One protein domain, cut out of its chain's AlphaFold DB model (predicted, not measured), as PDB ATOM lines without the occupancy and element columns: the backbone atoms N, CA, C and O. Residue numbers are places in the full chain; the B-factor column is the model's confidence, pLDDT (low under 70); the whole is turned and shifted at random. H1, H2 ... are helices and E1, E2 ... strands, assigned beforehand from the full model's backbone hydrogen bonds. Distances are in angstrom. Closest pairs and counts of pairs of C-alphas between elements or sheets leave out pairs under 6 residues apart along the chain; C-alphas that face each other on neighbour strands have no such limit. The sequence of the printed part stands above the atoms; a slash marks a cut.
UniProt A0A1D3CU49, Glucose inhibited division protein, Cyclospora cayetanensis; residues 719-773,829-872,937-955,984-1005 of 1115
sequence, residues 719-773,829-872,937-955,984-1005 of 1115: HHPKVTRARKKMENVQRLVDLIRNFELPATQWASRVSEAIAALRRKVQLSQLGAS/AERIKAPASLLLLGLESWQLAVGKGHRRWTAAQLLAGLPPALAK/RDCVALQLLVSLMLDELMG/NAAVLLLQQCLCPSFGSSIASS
ATOM      1  N   HIS A 719      30.501  43.911-125.744       91.81
ATOM      2  CA  HIS A 719      31.905  43.523-125.574       91.81
ATOM      3  C   HIS A 719      32.224  42.971-124.170       91.81
ATOM      4  O   HIS A 719      33.371  42.629-123.886       91.81
ATOM      5  N   HIS A 720      31.247  42.902-123.258       92.56
ATOM      6  CA  HIS A 720      31.480  42.428-121.895       92.56
ATOM      7  C   HIS A 720      31.951  40.957-121.906       92.56
ATOM      8  O   HIS A 720      31.286  40.121-122.520       92.56
ATOM      9  N   PRO A 721      33.018  40.566-121.175       90.75
ATOM     10  CA  PRO A 721      33.599  39.220-121.281       90.75
ATOM     11  C   PRO A 721      32.615  38.060-121.054       90.75
ATOM     12  O   PRO A 721      32.755  36.998-121.661       90.75
ATOM     13  N   LYS A 722      31.584  38.260-120.216       89.88
ATOM     14  CA  LYS A 722      30.510  37.268-120.014       89.88
ATOM     15  C   LYS A 722      29.631  37.083-121.259       89.88
ATOM     16  O   LYS A 722      29.257  35.954-121.551       89.88
ATOM     17  N   VAL A 723      29.356  38.156-122.005       92.06
ATOM     18  CA  VAL A 723      28.604  38.120-123.271       92.06
ATOM     19  C   VAL A 723      29.398  37.346-124.321       92.06
ATOM     20  O   VAL A 723      28.869  36.410-124.913       92.06
ATOM     21  N   THR A 724      30.685  37.662-124.486       91.06
ATOM     22  CA  THR A 724      31.582  36.956-125.416       91.06
ATOM     23  C   THR A 724      31.687  35.465-125.081       91.06
ATOM     24  O   THR A 724      31.556  34.621-125.965       91.06
ATOM     25  N   ARG A 725      31.847  35.121-123.792       87.88
ATOM     26  CA  ARG A 725      31.878  33.726-123.321       87.88
ATOM     27  C   ARG A 725      30.555  32.998-123.573       87.88
ATOM     28  O   ARG A 725      30.588  31.859-124.029       87.88
ATOM     29  N   ALA A 726      29.416  33.639-123.306       89.12
ATOM     30  CA  ALA A 726      28.095  33.061-123.546       89.12
ATOM     31  C   ALA A 726      27.839  32.821-125.042       89.12
ATOM     32  O   ALA A 726      27.485  31.707-125.411       89.12
ATOM     33  N   ARG A 727      28.114  33.810-125.907       90.88
ATOM     34  CA  ARG A 727      27.997  33.675-127.372       90.88
ATOM     35  C   ARG A 727      28.849  32.519-127.906       90.88
ATOM     36  O   ARG A 727      28.312  31.642-128.572       90.88
ATOM     37  N   LYS A 728      30.135  32.450-127.530       87.88
ATOM     38  CA  LYS A 728      31.031  31.350-127.935       87.88
ATOM     39  C   LYS A 728      30.568  29.982-127.413       87.88
ATOM     40  O   LYS A 728      30.730  28.976-128.095       87.88
ATOM     41  N   LYS A 729      29.973  29.927-126.213       87.00
ATOM     42  CA  LYS A 729      29.359  28.696-125.694       87.00
ATOM     43  C   LYS A 729      28.162  28.277-126.556       87.00
ATOM     44  O   LYS A 729      28.129  27.129-126.982       87.00
ATOM     45  N   MET A 730      27.227  29.190-126.826       89.31
ATOM     46  CA  MET A 730      26.034  28.930-127.648       89.31
ATOM     47  C   MET A 730      26.413  28.441-129.047       89.31
ATOM     48  O   MET A 730      25.875  27.444-129.510       89.31
ATOM     49  N   GLU A 731      27.385  29.093-129.681       88.56
ATOM     50  CA  GLU A 731      27.921  28.701-130.985       88.56
ATOM     51  C   GLU A 731      28.498  27.276-130.966       88.56
ATOM     52  O   GLU A 731      28.127  26.451-131.800       88.56
ATOM     53  N   ASN A 732      29.347  26.949-129.986       86.00
ATOM     54  CA  ASN A 732      29.902  25.602-129.840       86.00
ATOM     55  C   ASN A 732      28.816  24.547-129.564       86.00
ATOM     56  O   ASN A 732      28.882  23.450-130.116       86.00
ATOM     57  N   VAL A 733      27.824  24.864-128.720       87.94
ATOM     58  CA  VAL A 733      26.685  23.977-128.435       87.94
ATOM     59  C   VAL A 733      25.877  23.734-129.708       87.94
ATOM     60  O   VAL A 733      25.614  22.581-130.027       87.94
ATOM     61  N   GLN A 734      25.545  24.784-130.463       89.19
ATOM     62  CA  GLN A 734      24.772  24.681-131.701       89.19
ATOM     63  C   GLN A 734      25.507  23.840-132.754       89.19
ATOM     64  O   GLN A 734      24.954  22.846-133.220       89.19
ATOM     65  N   ARG A 735      26.787  24.144-133.030       86.06
ATOM     66  CA  ARG A 735      27.641  23.362-133.948       86.06
ATOM     67  C   ARG A 735      27.657  21.870-133.581       86.06
ATOM     68  O   ARG A 735      27.477  21.020-134.446       86.06
ATOM     69  N   LEU A 736      27.832  21.540-132.299       86.62
ATOM     70  CA  LEU A 736      27.836  20.150-131.819       86.62
ATOM     71  C   LEU A 736      26.457  19.479-131.911       86.62
ATOM     72  O   LEU A 736      26.373  18.307-132.275       86.62
ATOM     73  N   VAL A 737      25.381  20.202-131.599       89.00
ATOM     74  CA  VAL A 737      24.003  19.706-131.719       89.00
ATOM     75  C   VAL A 737      23.661  19.393-133.176       89.00
ATOM     76  O   VAL A 737      23.076  18.342-133.434       89.00
ATOM     77  N   ASP A 738      24.056  20.245-134.120       86.88
ATOM     78  CA  ASP A 738      23.802  20.033-135.548       86.88
ATOM     79  C   ASP A 738      24.640  18.875-136.107       86.88
ATOM     80  O   ASP A 738      24.092  18.009-136.791       86.88
ATOM     81  N   LEU A 739      25.917  18.760-135.715       86.94
ATOM     82  CA  LEU A 739      26.742  17.581-136.022       86.94
ATOM     83  C   LEU A 739      26.081  16.281-135.531       86.94
ATOM     84  O   LEU A 739      25.966  15.327-136.291       86.94
ATOM     85  N   ILE A 740      25.592  16.234-134.287       88.12
ATOM     86  CA  ILE A 740      24.952  15.031-133.716       88.12
ATOM     87  C   ILE A 740      23.575  14.753-134.346       88.12
ATOM     88  O   ILE A 740      23.162  13.595-134.447       88.12
ATOM     89  N   ARG A 741      22.841  15.784-134.781       88.31
ATOM     90  CA  ARG A 741      21.557  15.622-135.484       88.31
ATOM     91  C   ARG A 741      21.732  15.082-136.900       88.31
ATOM     92  O   ARG A 741      20.931  14.237-137.295       88.31
ATOM     93  N   ASN A 742      22.769  15.530-137.605       87.44
ATOM     94  CA  ASN A 742      22.994  15.227-139.019       87.44
ATOM     95  C   ASN A 742      23.914  14.012-139.244       87.44
ATOM     96  O   ASN A 742      23.923  13.450-140.335       87.44
ATOM     97  N   PHE A 743      24.670  13.572-138.230       88.31
ATOM     98  CA  PHE A 743      25.467  12.347-138.311       88.31
ATOM     99  C   PHE A 743      24.558  11.111-138.291       88.31
ATOM    100  O   PHE A 743      23.934  10.803-137.271       88.31
ATOM    101  N   GLU A 744      24.495  10.388-139.407       89.62
ATOM    102  CA  GLU A 744      23.595   9.254-139.619       89.62
ATOM    103  C   GLU A 744      24.326   8.066-140.250       89.62
ATOM    104  O   GLU A 744      24.990   8.215-141.275       89.62
ATOM    105  N   LEU A 745      24.142   6.870-139.681       88.94
ATOM    106  CA  LEU A 745      24.653   5.612-140.237       88.94
ATOM    107  C   LEU A 745      23.529   4.556-140.329       88.94
ATOM    108  O   LEU A 745      22.581   4.579-139.534       88.94
ATOM    109  N   PRO A 746      23.620   3.585-141.257       89.25
ATOM    110  CA  PRO A 746      22.829   2.357-141.224       89.25
ATOM    111  C   PRO A 746      23.012   1.585-139.908       89.25
ATOM    112  O   PRO A 746      24.106   1.548-139.341       89.25
ATOM    113  N   ALA A 747      21.966   0.889-139.458       87.06
ATOM    114  CA  ALA A 747      21.997   0.070-138.244       87.06
ATOM    115  C   ALA A 747      23.135  -0.971-138.239       87.06
ATOM    116  O   ALA A 747      23.730  -1.223-137.197       87.06
ATOM    117  N   THR A 748      23.499  -1.530-139.397       86.06
ATOM    118  CA  THR A 748      24.633  -2.461-139.532       86.06
ATOM    119  C   THR A 748      25.983  -1.817-139.199       86.06
ATOM    120  O   THR A 748      26.801  -2.439-138.525       86.06
ATOM    121  N   GLN A 749      26.211  -0.565-139.610       85.56
ATOM    122  CA  GLN A 749      27.443   0.174-139.308       85.56
ATOM    123  C   GLN A 749      27.491   0.592-137.832       85.56
ATOM    124  O   GLN A 749      28.503   0.366-137.168       85.56
ATOM    125  N   TRP A 750      26.377   1.086-137.276       88.12
ATOM    126  CA  TRP A 750      26.273   1.352-135.836       88.12
ATOM    127  C   TRP A 750      26.530   0.095-134.993       88.12
ATOM    128  O   TRP A 750      27.315   0.143-134.046       88.12
ATOM    129  N   ALA A 751      25.925  -1.041-135.352       85.31
ATOM    130  CA  ALA A 751      26.139  -2.311-134.665       85.31
ATOM    131  C   ALA A 751      27.603  -2.782-134.757       85.31
ATOM    132  O   ALA A 751      28.125  -3.311-133.773       85.31
ATOM    133  N   SER A 752      28.278  -2.546-135.890       86.44
ATOM    134  CA  SER A 752      29.716  -2.802-136.046       86.44
ATOM    135  C   SER A 752      30.544  -1.974-135.056       86.44
ATOM    136  O   SER A 752      31.228  -2.550-134.211       86.44
ATOM    137  N   ARG A 753      30.397  -0.638-135.055       85.94
ATOM    138  CA  ARG A 753      31.145   0.262-134.151       85.94
ATOM    139  C   ARG A 753      30.904  -0.032-132.676       85.94
ATOM    140  O   ARG A 753      31.847  -0.075-131.889       85.94
ATOM    141  N   VAL A 754      29.654  -0.296-132.296       85.50
ATOM    142  CA  VAL A 754      29.308  -0.705-130.927       85.50
ATOM    143  C   VAL A 754      30.000  -2.024-130.556       85.50
ATOM    144  O   VAL A 754      30.529  -2.144-129.453       85.50
ATOM    145  N   SER A 755      30.064  -2.992-131.476       86.31
ATOM    146  CA  SER A 755      30.727  -4.284-131.240       86.31
ATOM    147  C   SER A 755      32.256  -4.158-131.155       86.31
ATOM    148  O   SER A 755      32.862  -4.767-130.271       86.31
ATOM    149  N   GLU A 756      32.877  -3.331-132.004       84.69
ATOM    150  CA  GLU A 756      34.308  -2.988-131.935       84.69
ATOM    151  C   GLU A 756      34.659  -2.356-130.574       84.69
ATOM    152  O   GLU A 756      35.615  -2.783-129.916       84.69
ATOM    153  N   ALA A 757      33.846  -1.403-130.105       83.75
ATOM    154  CA  ALA A 757      34.033  -0.742-128.814       83.75
ATOM    155  C   ALA A 757      33.840  -1.694-127.616       83.75
ATOM    156  O   ALA A 757      34.636  -1.657-126.672       83.75
ATOM    157  N   ILE A 758      32.846  -2.594-127.659       85.12
ATOM    158  CA  ILE A 758      32.658  -3.650-126.641       85.12
ATOM    159  C   ILE A 758      33.891  -4.559-126.585       85.12
ATOM    160  O   ILE A 758      34.409  -4.827-125.498       85.12
ATOM    161  N   ALA A 759      34.389  -5.017-127.739       84.31
ATOM    162  CA  ALA A 759      35.551  -5.898-127.808       84.31
ATOM    163  C   ALA A 759      36.820  -5.225-127.257       84.31
ATOM    164  O   ALA A 759      37.559  -5.843-126.488       84.31
ATOM    165  N   ALA A 760      37.057  -3.951-127.588       80.62
ATOM    166  CA  ALA A 760      38.186  -3.190-127.059       80.62
ATOM    167  C   ALA A 760      38.106  -2.997-125.536       80.62
ATOM    168  O   ALA A 760      39.066  -3.316-124.832       80.62
ATOM    169  N   LEU A 761      36.952  -2.575-125.006       80.62
ATOM    170  CA  LEU A 761      36.767  -2.404-123.561       80.62
ATOM    171  C   LEU A 761      36.906  -3.728-122.793       80.62
ATOM    172  O   LEU A 761      37.537  -3.744-121.737       80.62
ATOM    173  N   ARG A 762      36.387  -4.845-123.323       84.94
ATOM    174  CA  ARG A 762      36.567  -6.174-122.710       84.94
ATOM    175  C   ARG A 762      38.040  -6.594-122.683       84.94
ATOM    176  O   ARG A 762      38.512  -6.997-121.622       84.94
ATOM    177  N   ARG A 763      38.788  -6.412-123.783       80.75
ATOM    178  CA  ARG A 763      40.248  -6.646-123.809       80.75
ATOM    179  C   ARG A 763      40.979  -5.796-122.769       80.75
ATOM    180  O   ARG A 763      41.818  -6.326-122.050       80.75
ATOM    181  N   LYS A 764      40.631  -4.513-122.633       75.88
ATOM    182  CA  LYS A 764      41.231  -3.619-121.628       75.88
ATOM    183  C   LYS A 764      40.973  -4.085-120.194       75.88
ATOM    184  O   LYS A 764      41.904  -4.105-119.396       75.88
ATOM    185  N   VAL A 765      39.741  -4.496-119.876       79.00
ATOM    186  CA  VAL A 765      39.398  -5.055-118.556       79.00
ATOM    187  C   VAL A 765      40.201  -6.328-118.283       79.00
ATOM    188  O   VAL A 765      40.802  -6.449-117.217       79.00
ATOM    189  N   GLN A 766      40.285  -7.232-119.259       78.94
ATOM    190  CA  GLN A 766      41.038  -8.479-119.140       78.94
ATOM    191  C   GLN A 766      42.545  -8.222-118.946       78.94
ATOM    192  O   GLN A 766      43.151  -8.808-118.055       78.94
ATOM    193  N   LEU A 767      43.132  -7.279-119.690       74.56
ATOM    194  CA  LEU A 767      44.520  -6.839-119.504       74.56
ATOM    195  C   LEU A 767      44.750  -6.194-118.129       74.56
ATOM    196  O   LEU A 767      45.758  -6.487-117.493       74.56
ATOM    197  N   SER A 768      43.820  -5.373-117.622       70.75
ATOM    198  CA  SER A 768      43.940  -4.807-116.268       70.75
ATOM    199  C   SER A 768      43.827  -5.866-115.168       70.75
ATOM    200  O   SER A 768      44.532  -5.779-114.169       70.75
ATOM    201  N   GLN A 769      43.001  -6.898-115.365       71.38
ATOM    202  CA  GLN A 769      42.881  -8.025-114.433       71.38
ATOM    203  C   GLN A 769      44.134  -8.909-114.453       71.38
ATOM    204  O   GLN A 769      44.604  -9.316-113.396       71.38
ATOM    205  N   LEU A 770      44.720  -9.149-115.631       64.75
ATOM    206  CA  LEU A 770      45.997  -9.854-115.774       64.75
ATOM    207  C   LEU A 770      47.162  -9.052-115.172       64.75
ATOM    208  O   LEU A 770      47.993  -9.626-114.478       64.75
ATOM    209  N   GLY A 771      47.190  -7.728-115.356       60.28
ATOM    210  CA  GLY A 771      48.177  -6.842-114.732       60.28
ATOM    211  C   GLY A 771      48.048  -6.772-113.207       60.28
ATOM    212  O   GLY A 771      49.051  -6.860-112.506       60.28
ATOM    213  N   ALA A 772      46.822  -6.693-112.678       54.94
ATOM    214  CA  ALA A 772      46.565  -6.757-111.238       54.94
ATOM    215  C   ALA A 772      46.904  -8.138-110.649       54.94
ATOM    216  O   ALA A 772      47.440  -8.215-109.549       54.94
ATOM    217  N   SER A 773      46.655  -9.220-111.395       53.09
ATOM    218  CA  SER A 773      47.079 -10.582-111.045       53.09
ATOM    219  C   SER A 773      48.607 -10.705-111.001       53.09
ATOM    220  O   SER A 773      49.150 -11.199-110.018       53.09
ATOM    221  N   ALA A 829      36.566   5.449-126.830       66.75
ATOM    222  CA  ALA A 829      35.892   5.105-125.578       66.75
ATOM    223  C   ALA A 829      36.870   4.900-124.402       66.75
ATOM    224  O   ALA A 829      36.505   5.133-123.252       66.75
ATOM    225  N   GLU A 830      38.132   4.545-124.664       67.69
ATOM    226  CA  GLU A 830      39.165   4.422-123.629       67.69
ATOM    227  C   GLU A 830      39.584   5.751-122.986       67.69
ATOM    228  O   GLU A 830      40.190   5.740-121.911       67.69
ATOM    229  N   ARG A 831      39.279   6.889-123.627       69.19
ATOM    230  CA  ARG A 831      39.541   8.238-123.098       69.19
ATOM    231  C   ARG A 831      38.462   8.697-122.109       69.19
ATOM    232  O   ARG A 831      38.677   9.663-121.377       69.19
ATOM    233  N   ILE A 832      37.321   8.005-122.068       71.38
ATOM    234  CA  ILE A 832      36.180   8.324-121.207       71.38
ATOM    235  C   ILE A 832      36.499   7.916-119.765       71.38
ATOM    236  O   ILE A 832      36.761   6.750-119.476       71.38
ATOM    237  N   LYS A 833      36.436   8.867-118.825       69.94
ATOM    238  CA  LYS A 833      36.737   8.629-117.400       69.94
ATOM    239  C   LYS A 833      35.547   8.022-116.644       69.94
ATOM    240  O   LYS A 833      35.045   8.584-115.673       69.94
ATOM    241  N   ALA A 834      35.104   6.846-117.081       69.12
ATOM    242  CA  ALA A 834      34.020   6.093-116.458       69.12
ATOM    243  C   ALA A 834      34.393   4.608-116.255       69.12
ATOM    244  O   ALA A 834      35.237   4.086-116.981       69.12
ATOM    245  N   PRO A 835      33.781   3.900-115.282       73.75
ATOM    246  CA  PRO A 835      34.014   2.470-115.082       73.75
ATOM    247  C   PRO A 835      33.703   1.656-116.344       73.75
ATOM    248  O   PRO A 835      32.643   1.829-116.945       73.75
ATOM    249  N   ALA A 836      34.578   0.719-116.712       75.19
ATOM    250  CA  ALA A 836      34.405  -0.074-117.931       75.19
ATOM    251  C   ALA A 836      33.093  -0.885-117.945       75.19
ATOM    252  O   ALA A 836      32.427  -0.946-118.971       75.19
ATOM    253  N   SER A 837      32.656  -1.423-116.800       74.81
ATOM    254  CA  SER A 837      31.362  -2.116-116.656       74.81
ATOM    255  C   SER A 837      30.150  -1.225-116.963       74.81
ATOM    256  O   SER A 837      29.150  -1.686-117.506       74.81
ATOM    257  N   LEU A 838      30.252   0.066-116.645       71.62
ATOM    258  CA  LEU A 838      29.226   1.079-116.875       71.62
ATOM    259  C   LEU A 838      29.198   1.488-118.363       71.62
ATOM    260  O   LEU A 838      28.120   1.621-118.939       71.62
ATOM    261  N   LEU A 839      30.365   1.595-119.009       76.62
ATOM    262  CA  LEU A 839      30.471   1.808-120.461       76.62
ATOM    263  C   LEU A 839      29.951   0.604-121.265       76.62
ATOM    264  O   LEU A 839      29.186   0.789-122.209       76.62
ATOM    265  N   LEU A 840      30.300  -0.621-120.853       80.69
ATOM    266  CA  LEU A 840      29.823  -1.864-121.469       80.69
ATOM    267  C   LEU A 840      28.295  -1.980-121.404       80.69
ATOM    268  O   LEU A 840      27.673  -2.181-122.442       80.69
ATOM    269  N   LEU A 841      27.681  -1.730-120.239       78.44
ATOM    270  CA  LEU A 841      26.218  -1.711-120.095       78.44
ATOM    271  C   LEU A 841      25.544  -0.719-121.063       78.44
ATOM    272  O   LEU A 841      24.470  -1.004-121.596       78.44
ATOM    273  N   GLY A 842      26.163   0.445-121.292       76.75
ATOM    274  CA  GLY A 842      25.689   1.441-122.255       76.75
ATOM    275  C   GLY A 842      25.785   0.967-123.709       76.75
ATOM    276  O   GLY A 842      24.811   1.082-124.453       76.75
ATOM    277  N   LEU A 843      26.923   0.385-124.099       80.88
ATOM    278  CA  LEU A 843      27.136  -0.155-125.446       80.88
ATOM    279  C   LEU A 843      26.227  -1.356-125.743       80.88
ATOM    280  O   LEU A 843      25.573  -1.379-126.779       80.88
ATOM    281  N   GLU A 844      26.132  -2.323-124.829       83.50
ATOM    282  CA  GLU A 844      25.273  -3.508-124.968       83.50
ATOM    283  C   GLU A 844      23.791  -3.105-125.081       83.50
ATOM    284  O   GLU A 844      23.050  -3.638-125.910       83.50
ATOM    285  N   SER A 845      23.376  -2.071-124.338       78.25
ATOM    286  CA  SER A 845      22.046  -1.462-124.471       78.25
ATOM    287  C   SER A 845      21.787  -0.877-125.868       78.25
ATOM    288  O   SER A 845      20.690  -1.040-126.404       78.25
ATOM    289  N   TRP A 846      22.773  -0.212-126.482       80.19
ATOM    290  CA  TRP A 846      22.654   0.270-127.865       80.19
ATOM    291  C   TRP A 846      22.704  -0.856-128.895       80.19
ATOM    292  O   TRP A 846      21.964  -0.795-129.874       80.19
ATOM    293  N   GLN A 847      23.509  -1.896-128.671       82.06
ATOM    294  CA  GLN A 847      23.583  -3.064-129.554       82.06
ATOM    295  C   GLN A 847      22.204  -3.732-129.704       82.06
ATOM    296  O   GLN A 847      21.811  -4.104-130.809       82.06
ATOM    297  N   LEU A 848      21.437  -3.802-128.609       78.25
ATOM    298  CA  LEU A 848      20.042  -4.249-128.610       78.25
ATOM    299  C   LEU A 848      19.093  -3.249-129.296       78.25
ATOM    300  O   LEU A 848      18.220  -3.663-130.056       78.25
ATOM    301  N   ALA A 849      19.249  -1.944-129.043       74.81
ATOM    302  CA  ALA A 849      18.336  -0.909-129.544       74.81
ATOM    303  C   ALA A 849      18.450  -0.642-131.059       74.81
ATOM    304  O   ALA A 849      17.443  -0.362-131.710       74.81
ATOM    305  N   VAL A 850      19.659  -0.728-131.621       77.56
ATOM    306  CA  VAL A 850      19.929  -0.520-133.057       77.56
ATOM    307  C   VAL A 850      19.316  -1.642-133.910       77.56
ATOM    308  O   VAL A 850      18.817  -1.381-135.009       77.56
ATOM    309  N   GLY A 851      19.297  -2.869-133.376       66.75
ATOM    310  CA  GLY A 851      18.712  -4.052-134.006       66.75
ATOM    311  C   GLY A 851      19.478  -4.560-135.236       66.75
ATOM    312  O   GLY A 851      20.559  -4.084-135.577       66.75
ATOM    313  N   LYS A 852      18.897  -5.552-135.923       64.19
ATOM    314  CA  LYS A 852      19.383  -6.065-137.216       64.19
ATOM    315  C   LYS A 852      18.401  -5.640-138.312       64.19
ATOM    316  O   LYS A 852      17.257  -6.083-138.301       64.19
ATOM    317  N   GLY A 853      18.822  -4.779-139.240       66.81
ATOM    318  CA  GLY A 853      17.983  -4.331-140.358       66.81
ATOM    319  C   GLY A 853      18.562  -3.146-141.136       66.81
ATOM    320  O   GLY A 853      19.651  -2.669-140.835       66.81
ATOM    321  N   HIS A 854      17.810  -2.651-142.123       72.81
ATOM    322  CA  HIS A 854      18.232  -1.562-143.022       72.81
ATOM    323  C   HIS A 854      17.875  -0.146-142.535       72.81
ATOM    324  O   HIS A 854      18.090   0.824-143.259       72.81
ATOM    325  N   ARG A 855      17.317   0.007-141.323       83.69
ATOM    326  CA  ARG A 855      17.012   1.338-140.777       83.69
ATOM    327  C   ARG A 855      18.300   2.139-140.605       83.69
ATOM    328  O   ARG A 855      19.288   1.624-140.083       83.69
ATOM    329  N   ARG A 856      18.269   3.399-141.022       86.69
ATOM    330  CA  ARG A 856      19.301   4.387-140.705       86.69
ATOM    331  C   ARG A 856      18.923   5.076-139.395       86.69
ATOM    332  O   ARG A 856      17.737   5.216-139.091       86.69
ATOM    333  N   TRP A 857      19.929   5.423-138.602       85.38
ATOM    334  CA  TRP A 857      19.763   6.064-137.302       85.38
ATOM    335  C   TRP A 857      20.704   7.258-137.206       85.38
ATOM    336  O   TRP A 857      21.908   7.118-137.449       85.38
ATOM    337  N   THR A 858      20.183   8.415-136.801       90.00
ATOM    338  CA  THR A 858      21.039   9.555-136.454       90.00
ATOM    339  C   THR A 858      21.629   9.373-135.058       90.00
ATOM    340  O   THR A 858      21.004   8.775-134.173       90.00
ATOM    341  N   ALA A 859      22.815   9.927-134.819       88.19
ATOM    342  CA  ALA A 859      23.435   9.935-133.497       88.19
ATOM    343  C   ALA A 859      22.492  10.576-132.451       88.19
ATOM    344  O   ALA A 859      22.324  10.054-131.345       88.19
ATOM    345  N   ALA A 860      21.759  11.628-132.832       87.31
ATOM    346  CA  ALA A 860      20.709  12.226-132.008       87.31
ATOM    347  C   ALA A 860      19.569  11.258-131.639       87.31
ATOM    348  O   ALA A 860      19.112  11.273-130.494       87.31
ATOM    349  N   GLN A 861      19.113  10.406-132.562       86.44
ATOM    350  CA  GLN A 861      18.090   9.394-132.269       86.44
ATOM    351  C   GLN A 861      18.610   8.338-131.284       86.44
ATOM    352  O   GLN A 861      17.885   7.975-130.355       86.44
ATOM    353  N   LEU A 862      19.868   7.903-131.419       82.88
ATOM    354  CA  LEU A 862      20.495   6.961-130.481       82.88
ATOM    355  C   LEU A 862      20.672   7.559-129.076       82.88
ATOM    356  O   LEU A 862      20.477   6.851-128.084       82.88
ATOM    357  N   LEU A 863      20.968   8.862-128.968       81.44
ATOM    358  CA  LEU A 863      21.042   9.563-127.677       81.44
ATOM    359  C   LEU A 863      19.660   9.857-127.074       81.44
ATOM    360  O   LEU A 863      19.507   9.879-125.854       81.44
ATOM    361  N   ALA A 864      18.630  10.077-127.894       77.31
ATOM    362  CA  ALA A 864      17.259  10.270-127.421       77.31
ATOM    363  C   ALA A 864      16.596   8.947-126.980       77.31
ATOM    364  O   ALA A 864      15.836   8.933-126.007       77.31
ATOM    365  N   GLY A 865      16.908   7.845-127.669       67.19
ATOM    366  CA  GLY A 865      16.345   6.505-127.472       67.19
ATOM    367  C   GLY A 865      16.964   5.672-126.344       67.19
ATOM    368  O   GLY A 865      16.666   4.485-126.250       67.19
ATOM    369  N   LEU A 866      17.817   6.257-125.492       63.25
ATOM    370  CA  LEU A 866      18.504   5.529-124.417       63.25
ATOM    371  C   LEU A 866      17.531   4.780-123.486       63.25
ATOM    372  O   LEU A 866      16.661   5.433-122.889       63.25
ATOM    373  N   PRO A 867      17.709   3.460-123.267       55.84
ATOM    374  CA  PRO A 867      16.898   2.725-122.306       55.84
ATOM    375  C   PRO A 867      17.136   3.209-120.863       55.84
ATOM    376  O   PRO A 867      18.228   3.691-120.537       55.84
ATOM    377  N   PRO A 868      16.154   3.041-119.949       50.19
ATOM    378  CA  PRO A 868      16.218   3.573-118.583       50.19
ATOM    379  C   PRO A 868      17.425   3.105-117.758       50.19
ATOM    380  O   PRO A 868      17.817   3.784-116.811       50.19
ATOM    381  N   ALA A 869      18.044   1.975-118.121       46.25
ATOM    382  CA  ALA A 869      19.275   1.490-117.505       46.25
ATOM    383  C   ALA A 869      20.420   2.519-117.572       46.25
ATOM    384  O   ALA A 869      21.188   2.622-116.615       46.25
ATOM    385  N   LEU A 870      20.492   3.350-118.623       51.97
ATOM    386  CA  LEU A 870      21.510   4.398-118.718       51.97
ATOM    387  C   LEU A 870      21.308   5.561-117.733       51.97
ATOM    388  O   LEU A 870      22.266   6.274-117.445       51.97
ATOM    389  N   ALA A 871      20.135   5.706-117.109       51.31
ATOM    390  CA  ALA A 871      19.971   6.629-115.981       51.31
ATOM    391  C   ALA A 871      20.785   6.202-114.739       51.31
ATOM    392  O   ALA A 871      20.864   6.963-113.774       51.31
ATOM    393  N   LYS A 872      21.393   5.003-114.747       49.19
ATOM    394  CA  LYS A 872      22.415   4.571-113.780       49.19
ATOM    395  C   LYS A 872      23.839   5.011-114.158       49.19
ATOM    396  O   LYS A 872      24.677   5.055-113.265       49.19
ATOM    397  N   ARG A 937      32.074  12.046-114.140       56.44
ATOM    398  CA  ARG A 937      30.966  11.235-114.704       56.44
ATOM    399  C   ARG A 937      29.845  12.100-115.310       56.44
ATOM    400  O   ARG A 937      28.685  11.962-114.935       56.44
ATOM    401  N   ASP A 938      30.205  13.012-116.201       62.22
ATOM    402  CA  ASP A 938      29.278  13.992-116.766       62.22
ATOM    403  C   ASP A 938      28.885  13.610-118.195       62.22
ATOM    404  O   ASP A 938      29.724  13.657-119.096       62.22
ATOM    405  N   CYS A 939      27.605  13.300-118.428       72.88
ATOM    406  CA  CYS A 939      27.061  13.041-119.763       72.88
ATOM    407  C   CYS A 939      27.793  11.898-120.490       72.88
ATOM    408  O   CYS A 939      28.105  11.990-121.682       72.88
ATOM    409  N   VAL A 940      28.040  10.800-119.772       76.19
ATOM    410  CA  VAL A 940      28.847   9.651-120.218       76.19
ATOM    411  C   VAL A 940      28.296   9.056-121.515       76.19
ATOM    412  O   VAL A 940      29.065   8.670-122.390       76.19
ATOM    413  N   ALA A 941      26.972   9.041-121.694       78.38
ATOM    414  CA  ALA A 941      26.361   8.553-122.931       78.38
ATOM    415  C   ALA A 941      26.613   9.473-124.146       78.38
ATOM    416  O   ALA A 941      26.735   8.973-125.260       78.38
ATOM    417  N   LEU A 942      26.749  10.794-123.960       83.19
ATOM    418  CA  LEU A 942      27.184  11.689-125.042       83.19
ATOM    419  C   LEU A 942      28.657  11.438-125.382       83.19
ATOM    420  O   LEU A 942      28.991  11.337-126.555       83.19
ATOM    421  N   GLN A 943      29.522  11.289-124.376       81.75
ATOM    422  CA  GLN A 943      30.941  10.979-124.596       81.75
ATOM    423  C   GLN A 943      31.113   9.649-125.345       81.75
ATOM    424  O   GLN A 943      31.878   9.567-126.301       81.75
ATOM    425  N   LEU A 944      30.341   8.625-124.973       80.88
ATOM    426  CA  LEU A 944      30.345   7.325-125.642       80.88
ATOM    427  C   LEU A 944      29.873   7.435-127.099       80.88
ATOM    428  O   LEU A 944      30.544   6.927-127.993       80.88
ATOM    429  N   LEU A 945      28.784   8.164-127.362       85.38
ATOM    430  CA  LEU A 945      28.306   8.416-128.726       85.38
ATOM    431  C   LEU A 945      29.354   9.146-129.576       85.38
ATOM    432  O   LEU A 945      29.651   8.727-130.691       85.38
ATOM    433  N   VAL A 946      29.947  10.207-129.026       86.75
ATOM    434  CA  VAL A 946      30.995  10.995-129.685       86.75
ATOM    435  C   VAL A 946      32.239  10.146-129.958       86.75
ATOM    436  O   VAL A 946      32.858  10.315-131.005       86.75
ATOM    437  N   SER A 947      32.580   9.193-129.083       84.75
ATOM    438  CA  SER A 947      33.681   8.260-129.345       84.75
ATOM    439  C   SER A 947      33.414   7.367-130.563       84.75
ATOM    440  O   SER A 947      34.272   7.279-131.434       84.75
ATOM    441  N   LEU A 948      32.196   6.826-130.701       86.38
ATOM    442  CA  LEU A 948      31.791   6.033-131.871       86.38
ATOM    443  C   LEU A 948      31.761   6.875-133.162       86.38
ATOM    444  O   LEU A 948      32.173   6.395-134.216       86.38
ATOM    445  N   MET A 949      31.315   8.136-133.083       87.81
ATOM    446  CA  MET A 949      31.356   9.079-134.211       87.81
ATOM    447  C   MET A 949      32.797   9.370-134.657       87.81
ATOM    448  O   MET A 949      33.080   9.396-135.852       87.81
ATOM    449  N   LEU A 950      33.717   9.575-133.709       83.81
ATOM    450  CA  LEU A 950      35.133   9.811-134.000       83.81
ATOM    451  C   LEU A 950      35.825   8.574-134.579       83.81
ATOM    452  O   LEU A 950      36.613   8.720-135.511       83.81
ATOM    453  N   ASP A 951      35.519   7.378-134.073       81.69
ATOM    454  CA  ASP A 951      36.064   6.120-134.598       81.69
ATOM    455  C   ASP A 951      35.621   5.877-136.060       81.69
ATOM    456  O   ASP A 951      36.423   5.411-136.873       81.69
ATOM    457  N   GLU A 952      34.397   6.272-136.438       85.00
ATOM    458  CA  GLU A 952      33.936   6.269-137.837       85.00
ATOM    459  C   GLU A 952      34.670   7.317-138.694       85.00
ATOM    460  O   GLU A 952      35.291   6.970-139.700       85.00
ATOM    461  N   LEU A 953      34.659   8.589-138.274       79.75
ATOM    462  CA  LEU A 953      35.268   9.697-139.027       79.75
ATOM    463  C   LEU A 953      36.771   9.470-139.273       79.75
ATOM    464  O   LEU A 953      37.260   9.682-140.384       79.75
ATOM    465  N   MET A 954      37.494   8.993-138.256       73.00
ATOM    466  CA  MET A 954      38.931   8.705-138.325       73.00
ATOM    467  C   MET A 954      39.239   7.374-139.031       73.00
ATOM    468  O   MET A 954      40.318   7.223-139.607       73.00
ATOM    469  N   GLY A 955      38.316   6.406-139.003       62.09
ATOM    470  CA  GLY A 955      38.492   5.072-139.585       62.09
ATOM    471  C   GLY A 955      38.452   5.023-141.119       62.09
ATOM    472  O   GLY A 955      38.920   4.045-141.704       62.09
ATOM    473  N   ASN A 984      38.101  19.682-139.994       65.12
ATOM    474  CA  ASN A 984      39.056  19.614-138.888       65.12
ATOM    475  C   ASN A 984      38.503  20.281-137.613       65.12
ATOM    476  O   ASN A 984      38.639  19.722-136.525       65.12
ATOM    477  N   ALA A 985      37.823  21.425-137.723       67.94
ATOM    478  CA  ALA A 985      37.190  22.106-136.594       67.94
ATOM    479  C   ALA A 985      36.059  21.273-135.964       67.94
ATOM    480  O   ALA A 985      35.949  21.216-134.735       67.94
ATOM    481  N   ALA A 986      35.254  20.578-136.773       67.75
ATOM    482  CA  ALA A 986      34.223  19.656-136.300       67.75
ATOM    483  C   ALA A 986      34.826  18.459-135.541       67.75
ATOM    484  O   ALA A 986      34.379  18.142-134.434       67.75
ATOM    485  N   VAL A 987      35.884  17.840-136.079       72.06
ATOM    486  CA  VAL A 987      36.612  16.751-135.401       72.06
ATOM    487  C   VAL A 987      37.253  17.240-134.098       72.06
ATOM    488  O   VAL A 987      37.144  16.554-133.083       72.06
ATOM    489  N   LEU A 988      37.848  18.436-134.077       74.88
ATOM    490  CA  LEU A 988      38.413  19.034-132.862       74.88
ATOM    491  C   LEU A 988      37.343  19.302-131.791       74.88
ATOM    492  O   LEU A 988      37.582  19.001-130.623       74.88
ATOM    493  N   LEU A 989      36.160  19.804-132.163       74.56
ATOM    494  CA  LEU A 989      35.032  19.994-131.237       74.56
ATOM    495  C   LEU A 989      34.512  18.658-130.673       74.56
ATOM    496  O   LEU A 989      34.211  18.568-129.482       74.56
ATOM    497  N   LEU A 990      34.449  17.605-131.491       77.69
ATOM    498  CA  LEU A 990      34.083  16.257-131.039       77.69
ATOM    499  C   LEU A 990      35.153  15.658-130.108       77.69
ATOM    500  O   LEU A 990      34.823  15.152-129.039       77.69
ATOM    501  N   GLN A 991      36.441  15.766-130.448       74.81
ATOM    502  CA  GLN A 991      37.535  15.322-129.572       74.81
ATOM    503  C   GLN A 991      37.534  16.080-128.240       74.81
ATOM    504  O   GLN A 991      37.745  15.478-127.187       74.81
ATOM    505  N   GLN A 992      37.233  17.378-128.274       74.31
ATOM    506  CA  GLN A 992      37.056  18.203-127.085       74.31
ATOM    507  C   GLN A 992      35.923  17.683-126.185       74.31
ATOM    508  O   GLN A 992      36.130  17.600-124.980       74.31
ATOM    509  N   CYS A 993      34.790  17.214-126.717       72.12
ATOM    510  CA  CYS A 993      33.731  16.588-125.906       72.12
ATOM    511  C   CYS A 993      34.172  15.339-125.113       72.12
ATOM    512  O   CYS A 993      33.515  14.999-124.128       72.12
ATOM    513  N   LEU A 994      35.272  14.674-125.491       67.81
ATOM    514  CA  LEU A 994      35.863  13.567-124.722       67.81
ATOM    515  C   LEU A 994      36.832  14.034-123.620       67.81
ATOM    516  O   LEU A 994      37.204  13.244-122.751       67.81
ATOM    517  N   CYS A 995      37.266  15.294-123.641       60.56
ATOM    518  CA  CYS A 995      38.206  15.841-122.670       60.56
ATOM    519  C   CYS A 995      37.476  16.251-121.378       60.56
ATOM    520  O   CYS A 995      36.623  17.137-121.427       60.56
ATOM    521  N   PRO A 996      37.861  15.737-120.190       50.47
ATOM    522  CA  PRO A 996      37.250  16.136-118.912       50.47
ATOM    523  C   PRO A 996      37.399  17.627-118.570       50.47
ATOM    524  O   PRO A 996      36.687  18.131-117.710       50.47
ATOM    525  N   SER A 997      38.361  18.301-119.209       45.59
ATOM    526  CA  SER A 997      38.668  19.729-119.082       45.59
ATOM    527  C   SER A 997      37.987  20.605-120.138       45.59
ATOM    528  O   SER A 997      38.024  21.832-120.025       45.59
ATOM    529  N   PHE A 998      37.370  20.023-121.173       44.47
ATOM    530  CA  PHE A 998      36.505  20.801-122.052       44.47
ATOM    531  C   PHE A 998      35.229  21.128-121.290       44.47
ATOM    532  O   PHE A 998      34.659  20.260-120.631       44.47
ATOM    533  N   GLY A 999      34.822  22.399-121.329       57.56
ATOM    534  CA  GLY A 999      33.894  22.956-120.350       57.56
ATOM    535  C   GLY A 999      32.657  22.083-120.156       57.56
ATOM    536  O   GLY A 999      31.800  22.033-121.037       57.56
ATOM    537  N   SER A1000      32.534  21.452-118.982       63.72
ATOM    538  CA  SER A1000      31.463  20.495-118.653       63.72
ATOM    539  C   SER A1000      30.052  21.066-118.847       63.72
ATOM    540  O   SER A1000      29.097  20.323-119.063       63.72
ATOM    541  N   SER A1001      29.932  22.398-118.847       72.75
ATOM    542  CA  SER A1001      28.735  23.139-119.245       72.75
ATOM    543  C   SER A1001      28.328  22.910-120.714       72.75
ATOM    544  O   SER A1001      27.152  22.665-120.959       72.75
ATOM    545  N   ILE A1002      29.259  22.923-121.681       79.81
ATOM    546  CA  ILE A1002      28.975  22.662-123.110       79.81
ATOM    547  C   ILE A1002      28.445  21.239-123.282       79.81
ATOM    548  O   ILE A1002      27.360  21.065-123.829       79.81
ATOM    549  N   ALA A1003      29.158  20.237-122.755       78.81
ATOM    550  CA  ALA A1003      28.735  18.838-122.833       78.81
ATOM    551  C   ALA A1003      27.346  18.624-122.201       78.81
ATOM    552  O   ALA A1003      26.496  17.972-122.804       78.81
ATOM    553  N   SER A1004      27.073  19.241-121.041       79.06
ATOM    554  CA  SER A1004      25.753  19.157-120.400       79.06
ATOM    555  C   SER A1004      24.631  19.817-121.205       79.06
ATOM    556  O   SER A1004      23.527  19.271-121.255       79.06
ATOM    557  N   SER A1005      24.908  20.936-121.883       86.00
ATOM    558  CA  SER A1005      23.928  21.600-122.744       86.00
ATOM    559  C   SER A1005      23.684  20.804-124.023       86.00
ATOM    560  O   SER A1005      22.534  20.513-124.318       86.00
TER     561      SER A1005
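This is residues 719 to 773, 829 to 872, 937 to 955 and 984 to 1005 of the 1115 residues of the protein "Glucose inhibited division protein" of Cyclospora cayetanensis (UniProt A0A1D3CU49). Two long helices, H1 and H2, form the arms of a V with its corner at the short strand E1, and H6 crosses the space between the arms. H3 runs side by side with H2, H7 and H8 pack on H1, and H4 packs on H6 and on the corner end of H1. Residues 719 to 728 and residues 766 to 773, at the far ends of the two arms, stick out. The 140 printed residues hold eight named helices and two named strands, in the order H1 E1 H2 H3 E2 H4 H5 H6 H7 H8, with E1 and E2 an antiparallel pair. The class is mostly helix, and the whole is compact, with a radius of gyration of the C-alphas of 16.2 A and spans of 56 by 42 by 31 A.

H1, residues 721 to 742, is joined by a tight link to E1, residues 744 to 746, which a tight link joins to H2, residues 747 to 773; H1 and H2 are apart. E1 is the antiparallel neighbour of E2, residues 856 to 858, at 153 degrees; N 857 and O 745, 2.9 A apart, are within hydrogen-bond range. H3, residues 836 to 850, touches H2 at a shallow tilt of 19 degrees, opposite ways; their closest C-alphas, of Ala 747 and Val 850, are 5.6 A apart. H4, residues 859 to 864, touches residues 740 to 742 of H1, about perpendicular at 79 degrees, closest at the C-alphas of Arg 741 and Ala 860, 4.9 A. H5, residues 868 to 872, only just touches H3, with 3 pairs of C-alphas within 8 A, the closest Gly 842 and Leu 870 at 6.2 A. H6, residues 940 to 955, touches H4 at a shallow tilt of 14 degrees, opposite ways, closest at the C-alphas of Ala 859 and Leu 945, 7.0 A. Residues 948 to 952 of H6 touch residues 753 to 757 of H2, only just about perpendicular at 73 degrees, closest at the C-alphas of Arg 753 and Leu 948, 6.2 A. H7, residues 984 to 993, touches H6 at a shallow tilt of 31 degrees, opposite ways, closest at the C-alphas of Val 946 and Leu 990, 6.2 A. H8, residues 1000 to 1005, touches residues 729 to 733 of H1 at a steep tilt of 57 degrees, closest at the C-alphas of Val 733 and Ile 1002, 5.9 A. Every O i to N i+4 pair is within hydrogen-bond range in H1, H2, H3, H4, H6, H7 and H8; H5 has 0 of 1, with 2 of 2 O i to N i+3 pairs.

H1 starts at C-alpha 721 (33.599, 39.220, -121.281) and is 31.7 A long; H2 is 38.5 A, H3 20.9 A and H6 22.1 A. H8 ends at C-alpha 1005 (23.928, 21.600, -122.744).

The C-alphas of His 719 and Ser 773 are farthest apart, at 58.0 A. Residues 774 to 828, 873 to 936 and 956 to 983 are not printed; the C-alpha gaps across these cuts are 24.1 A, 10.9 A and 14.6 A. No link that is printed whole is long. The mean pLDDT of the printed part is 77.3; 33 residues are under 70, among them 865 to 872 and 994 to 1000.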